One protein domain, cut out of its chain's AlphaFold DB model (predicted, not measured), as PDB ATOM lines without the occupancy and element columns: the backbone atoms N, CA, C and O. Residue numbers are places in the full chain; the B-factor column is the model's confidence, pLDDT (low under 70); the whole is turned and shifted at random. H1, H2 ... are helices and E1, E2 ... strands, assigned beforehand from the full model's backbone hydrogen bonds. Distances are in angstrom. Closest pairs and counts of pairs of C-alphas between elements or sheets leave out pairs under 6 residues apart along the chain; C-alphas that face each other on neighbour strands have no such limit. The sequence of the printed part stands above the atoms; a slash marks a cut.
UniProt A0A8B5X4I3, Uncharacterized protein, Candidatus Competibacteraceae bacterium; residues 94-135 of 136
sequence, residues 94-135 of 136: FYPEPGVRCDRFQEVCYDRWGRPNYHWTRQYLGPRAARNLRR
ATOM      1  N   PHE A  94     203.085 175.113 150.058       87.19
ATOM      2  CA  PHE A  94     203.263 175.869 151.297       87.19
ATOM      3  C   PHE A  94     204.227 177.037 151.075       87.19
ATOM      4  O   PHE A  94     205.038 177.016 150.147       87.19
ATOM      5  N   TYR A  95     204.123 178.053 151.931       90.44
ATOM      6  CA  TYR A  95     204.848 179.318 151.812       90.44
ATOM      7  C   TYR A  95     205.608 179.568 153.117       90.44
ATOM      8  O   TYR A  95     205.023 180.100 154.059       90.44
ATOM      9  N   PRO A  96     206.857 179.092 153.234       84.00
ATOM     10  CA  PRO A  96     207.599 179.178 154.488       84.00
ATOM     11  C   PRO A  96     208.025 180.614 154.818       84.00
ATOM     12  O   PRO A  96     208.117 180.960 155.991       84.00
ATOM     13  N   GLU A  97     208.252 181.442 153.796       89.81
ATOM     14  CA  GLU A  97     208.709 182.828 153.906       89.81
ATOM     15  C   GLU A  97     208.122 183.680 152.762       89.81
ATOM     16  O   GLU A  97     207.708 183.130 151.730       89.81
ATOM     17  N   PRO A  98     208.080 185.020 152.900       90.12
ATOM     18  CA  PRO A  98     207.646 185.912 151.830       90.12
ATOM     19  C   PRO A  98     208.437 185.689 150.536       90.12
ATOM     20  O   PRO A  98     209.660 185.791 150.500       90.12
ATOM     21  N   GLY A  99     207.725 185.400 149.447       89.88
ATOM     22  CA  GLY A  99     208.347 185.148 148.146       89.88
ATOM     23  C   GLY A  99     208.933 183.743 147.976       89.88
ATOM     24  O   GLY A  99     209.568 183.500 146.958       89.88
ATOM     25  N   VAL A 100     208.704 182.813 148.907       94.19
ATOM     26  CA  VAL A 100     209.067 181.400 148.732       94.19
ATOM     27  C   VAL A 100     207.803 180.560 148.618       94.19
ATOM     28  O   VAL A 100     206.932 180.602 149.484       94.19
ATOM     29  N   ARG A 101     207.706 179.762 147.553       94.94
ATOM     30  CA  ARG A 101     206.600 178.815 147.339       94.94
ATOM     31  C   ARG A 101     207.158 177.419 147.140       94.94
ATOM     32  O   ARG A 101     207.867 177.189 146.171       94.94
ATOM     33  N   CYS A 102     206.793 176.466 147.981       93.12
ATOM     34  CA  CYS A 102     207.258 175.087 147.871       93.12
ATOM     35  C   CYS A 102     206.125 174.144 147.474       93.12
ATOM     36  O   CYS A 102     205.080 174.144 148.118       93.12
ATOM     37  N   ASP A 103     206.347 173.327 146.440       91.12
ATOM     38  CA  ASP A 103     205.472 172.223 146.047       91.12
ATOM     39  C   ASP A 103     206.046 170.900 146.586       91.12
ATOM     40  O   ASP A 103     207.067 170.400 146.111       91.12
ATOM     41  N   ARG A 104     205.383 170.325 147.596       84.94
ATOM     42  CA  ARG A 104     205.762 169.043 148.213       84.94
ATOM     43  C   ARG A 104     205.589 167.854 147.278       84.94
ATOM     44  O   ARG A 104     206.274 166.859 147.462       84.94
ATOM     45  N   PHE A 105     204.670 167.937 146.320       83.62
ATOM     46  CA  PHE A 105     204.420 166.868 145.358       83.62
ATOM     47  C   PHE A 105     205.489 166.847 144.265       83.62
ATOM     48  O   PHE A 105     205.969 165.783 143.896       83.62
ATOM     49  N   GLN A 106     205.892 168.025 143.784       89.06
ATOM     50  CA  GLN A 106     206.970 168.158 142.800       89.06
ATOM     51  C   GLN A 106     208.373 168.140 143.429       89.06
ATOM     52  O   GLN A 106     209.362 168.200 142.706       89.06
ATOM     53  N   GLU A 107     208.467 168.080 144.762       91.88
ATOM     54  CA  GLU A 107     209.723 168.158 145.517       91.88
ATOM     55  C   GLU A 107     210.592 169.378 145.129       91.88
ATOM     56  O   GLU A 107     211.817 169.286 145.057       91.88
ATOM     57  N   VAL A 108     209.972 170.539 144.888       94.50
ATOM     58  CA  VAL A 108     210.669 171.757 144.437       94.50
ATOM     59  C   VAL A 108     210.131 173.013 145.116       94.50
ATOM     60  O   VAL A 108     208.925 173.182 145.299       94.50
ATOM     61  N   CYS A 109     211.035 173.922 145.476       95.12
ATOM     62  CA  CYS A 109     210.700 175.270 145.920       95.12
ATOM     63  C   CYS A 109     211.035 176.304 144.850       95.12
ATOM     64  O   CYS A 109     212.014 176.168 144.120       95.12
ATOM     65  N   TYR A 110     210.224 177.352 144.800       95.56
ATOM     66  CA  TYR A 110     210.301 178.457 143.863       95.56
ATOM     67  C   TYR A 110     210.621 179.758 144.598       95.56
ATOM     68  O   TYR A 110     210.152 179.966 145.721       95.56
ATOM     69  N   ASP A 111     211.401 180.624 143.956       95.56
ATOM     70  CA  ASP A 111     211.657 181.988 144.421       95.56
ATOM     71  C   ASP A 111     210.487 182.947 144.123       95.56
ATOM     72  O   ASP A 111     209.440 182.554 143.596       95.56
ATOM     73  N   ARG A 112     210.682 184.239 144.428       94.31
ATOM     74  CA  ARG A 112     209.660 185.282 144.253       94.31
ATOM     75  C   ARG A 112     209.256 185.508 142.795       94.31
ATOM     76  O   ARG A 112     208.220 186.116 142.546       94.31
ATOM     77  N   TRP A 113     210.070 185.043 141.848       93.75
ATOM     78  CA  TRP A 113     209.817 185.105 140.410       93.75
ATOM     79  C   TRP A 113     209.260 183.786 139.865       93.75
ATOM     80  O   TRP A 113     209.069 183.650 138.659       93.75
ATOM     81  N   GLY A 114     208.995 182.807 140.733       92.19
ATOM     82  CA  GLY A 114     208.466 181.511 140.341       92.19
ATOM     83  C   GLY A 114     209.505 180.583 139.711       92.19
ATOM     84  O   GLY A 114     209.108 179.626 139.051       92.19
ATOM     85  N   ARG A 115     210.811 180.828 139.892       94.56
ATOM     86  CA  ARG A 115     211.875 179.964 139.352       94.56
ATOM     87  C   ARG A 115     212.258 178.880 140.356       94.56
ATOM     88  O   ARG A 115     212.393 179.200 141.541       94.56
ATOM     89  N   PRO A 116     212.456 177.620 139.921       94.69
ATOM     90  CA  PRO A 116     212.983 176.572 140.785       94.69
ATOM     91  C   PRO A 116     214.284 177.004 141.457       94.69
ATOM     92  O   PRO A 116     215.199 177.504 140.807       94.69
ATOM     93  N   ASN A 117     214.374 176.805 142.768       95.62
ATOM     94  CA  ASN A 117     215.487 177.282 143.568       95.62
ATOM     95  C   ASN A 117     216.073 176.144 144.411       95.62
ATOM     96  O   ASN A 117     215.424 175.594 145.305       95.62
ATOM     97  N   TYR A 118     217.333 175.800 144.135       95.31
ATOM     98  CA  TYR A 118     218.049 174.721 144.817       95.31
ATOM     99  C   TYR A 118     218.233 174.979 146.317       95.31
ATOM    100  O   TYR A 118     218.080 174.054 147.115       95.31
ATOM    101  N   HIS A 119     218.540 176.222 146.702       95.00
ATOM    102  CA  HIS A 119     218.754 176.601 148.098       95.00
ATOM    103  C   HIS A 119     217.478 176.375 148.920       95.00
ATOM    104  O   HIS A 119     217.501 175.599 149.877       95.00
ATOM    105  N   TRP A 120     216.344 176.919 148.467       95.06
ATOM    106  CA  TRP A 120     215.050 176.741 149.138       95.06
ATOM    107  C   TRP A 120     214.570 175.292 149.136       95.06
ATOM    108  O   TRP A 120     214.071 174.796 150.145       95.06
ATOM    109  N   THR A 121     214.780 174.580 148.027       94.69
ATOM    110  CA  THR A 121     214.433 173.157 147.931       94.69
ATOM    111  C   THR A 121     215.223 172.341 148.958       94.69
ATOM    112  O   THR A 121     214.651 171.516 149.666       94.69
ATOM    113  N   ARG A 122     216.525 172.608 149.118       94.06
ATOM    114  CA  ARG A 122     217.353 171.929 150.124       94.06
ATOM    115  C   ARG A 122     216.926 172.268 151.549       94.06
ATOM    116  O   ARG A 122     216.919 171.368 152.385       94.06
ATOM    117  N   GLN A 123     216.597 173.529 151.814       93.00
ATOM    118  CA  GLN A 123     216.248 174.020 153.146       93.00
ATOM    119  C   GLN A 123     214.907 173.471 153.648       93.00
ATOM    120  O   GLN A 123     214.847 172.970 154.766       93.00
ATOM    121  N   TYR A 124     213.849 173.519 152.829       91.94
ATOM    122  CA  TYR A 124     212.493 173.176 153.287       91.94
ATOM    123  C   TYR A 124     212.014 171.777 152.893       91.94
ATOM    124  O   TYR A 124     211.120 171.235 153.543       91.94
ATOM    125  N   LEU A 125     212.573 171.188 151.830       87.94
ATOM    126  CA  LEU A 125     212.207 169.846 151.343       87.94
ATOM    127  C   LEU A 125     213.335 168.822 151.531       87.94
ATOM    128  O   LEU A 125     213.115 167.616 151.417       87.94
ATOM    129  N   GLY A 126     214.537 169.289 151.868       89.00
ATOM    130  CA  GLY A 126     215.679 168.455 152.208       89.00
ATOM    131  C   GLY A 126     216.622 168.153 151.035       89.00
ATOM    132  O   GLY A 126     216.361 168.462 149.868       89.00
ATOM    133  N   PRO A 127     217.765 167.506 151.321       87.12
ATOM    134  CA  PRO A 127     218.836 167.309 150.347       87.12
ATOM    135  C   PRO A 127     218.473 166.337 149.215       87.12
ATOM    136  O   PRO A 127     219.067 166.406 148.142       87.12
ATOM    137  N   ARG A 128     217.512 165.428 149.430       88.75
ATOM    138  CA  ARG A 128     217.029 164.504 148.392       88.75
ATOM    139  C   ARG A 128     216.309 165.260 147.274       88.75
ATOM    140  O   ARG A 128     216.710 165.126 146.123       88.75
ATOM    141  N   ALA A 129     215.326 166.079 147.636       88.62
ATOM    142  CA  ALA A 129     214.580 166.935 146.720       88.62
ATOM    143  C   ALA A 129     215.520 167.846 145.907       88.62
ATOM    144  O   ALA A 129     215.469 167.893 144.681       88.62
ATOM    145  N   ALA A 130     216.491 168.473 146.577       92.31
ATOM    146  CA  ALA A 130     217.461 169.350 145.922       92.31
ATOM    147  C   ALA A 130     218.343 168.621 144.889       92.31
ATOM    148  O   ALA A 130     218.652 169.162 143.829       92.31
ATOM    149  N   ARG A 131     218.743 167.372 145.168       90.81
ATOM    150  CA  ARG A 131     219.486 166.551 144.198       90.81
ATOM    151  C   ARG A 131     218.646 166.187 142.977       90.81
ATOM    152  O   ARG A 131     219.215 166.118 141.892       90.81
ATOM    153  N   ASN A 132     217.342 165.971 143.145       88.50
ATOM    154  CA  ASN A 132     216.433 165.711 142.029       88.50
ATOM    155  C   ASN A 132     216.348 166.932 141.107       88.50
ATOM    156  O   ASN A 132     216.454 166.772 139.898       88.50
ATOM    157  N   LEU A 133     216.291 168.141 141.675       89.56
ATOM    158  CA  LEU A 133     216.265 169.382 140.900       89.56
ATOM    159  C   LEU A 133     217.520 169.592 140.034       89.56
ATOM    160  O   LEU A 133     217.418 170.118 138.938       89.56
ATOM    161  N   ARG A 134     218.708 169.157 140.479       82.69
ATOM    162  CA  ARG A 134     219.946 169.249 139.668       82.69
ATOM    163  C   ARG A 134     219.951 168.346 138.430       82.69
ATOM    164  O   ARG A 134     220.885 168.438 137.640       82.69
ATOM    165  N   ARG A 135     218.998 167.417 138.326       79.38
ATOM    166  CA  ARG A 135     218.881 166.461 137.214       79.38
ATOM    167  C   ARG A 135     217.830 166.873 136.181       79.38
ATOM    168  O   ARG A 135     217.635 166.127 135.229       79.38
TER     169      ARG A 135
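Overview. This is residues 94 to 135 of the 136 residues of an uncharacterized protein of Candidatus Competibacteraceae bacterium (UniProt A0A8B5X4I3). A small two-stranded hairpin, E1 and E2, packs through E2 on a helical hairpin of two short helices, H1 and H2. The 42 printed residues hold, in order, E1, E2, H1 and H2; the sheet is antiparallel, and the class is mixed, with under half of the residues in named elements. The whole is compact, with a radius of gyration of the C-alphas of 8.9 A and spans of 25 by 16 by 15 A.

Along the chain. E1, residues 101 to 103, begins at C-alpha 101 (206.600, 178.815, 147.339) and is 6.8 A long; E2, residues 108 to 110, is 6.7 A. H1, residues 118 to 124, is 10.2 A; H2, residues 127 to 133, is 10.0 A and ends at C-alpha 133 (216.265, 169.382, 140.900).

Arrangement. Across the E1 and E2 hairpin, N 110 and O 101 are 2.7 A apart, within hydrogen-bond range. The closest C-alphas of E2 and H1, Cys 109 and Thr 121, are 4.7 A apart. H1 and H2 touch, closest at the C-alphas of Arg 122 and Ala 130, 4.9 A, at a steep tilt of 38 degrees, opposite ways. E1 and H2 are apart. In H1 and H2 every O i to N i+4 pair is within hydrogen-bond range.

Size, cuts and confidence. The farthest C-alphas, Pro 98 and Arg 135, are 26.8 A apart. The printed part has no cut, no link is long, and no printed residue is under pLDDT 70.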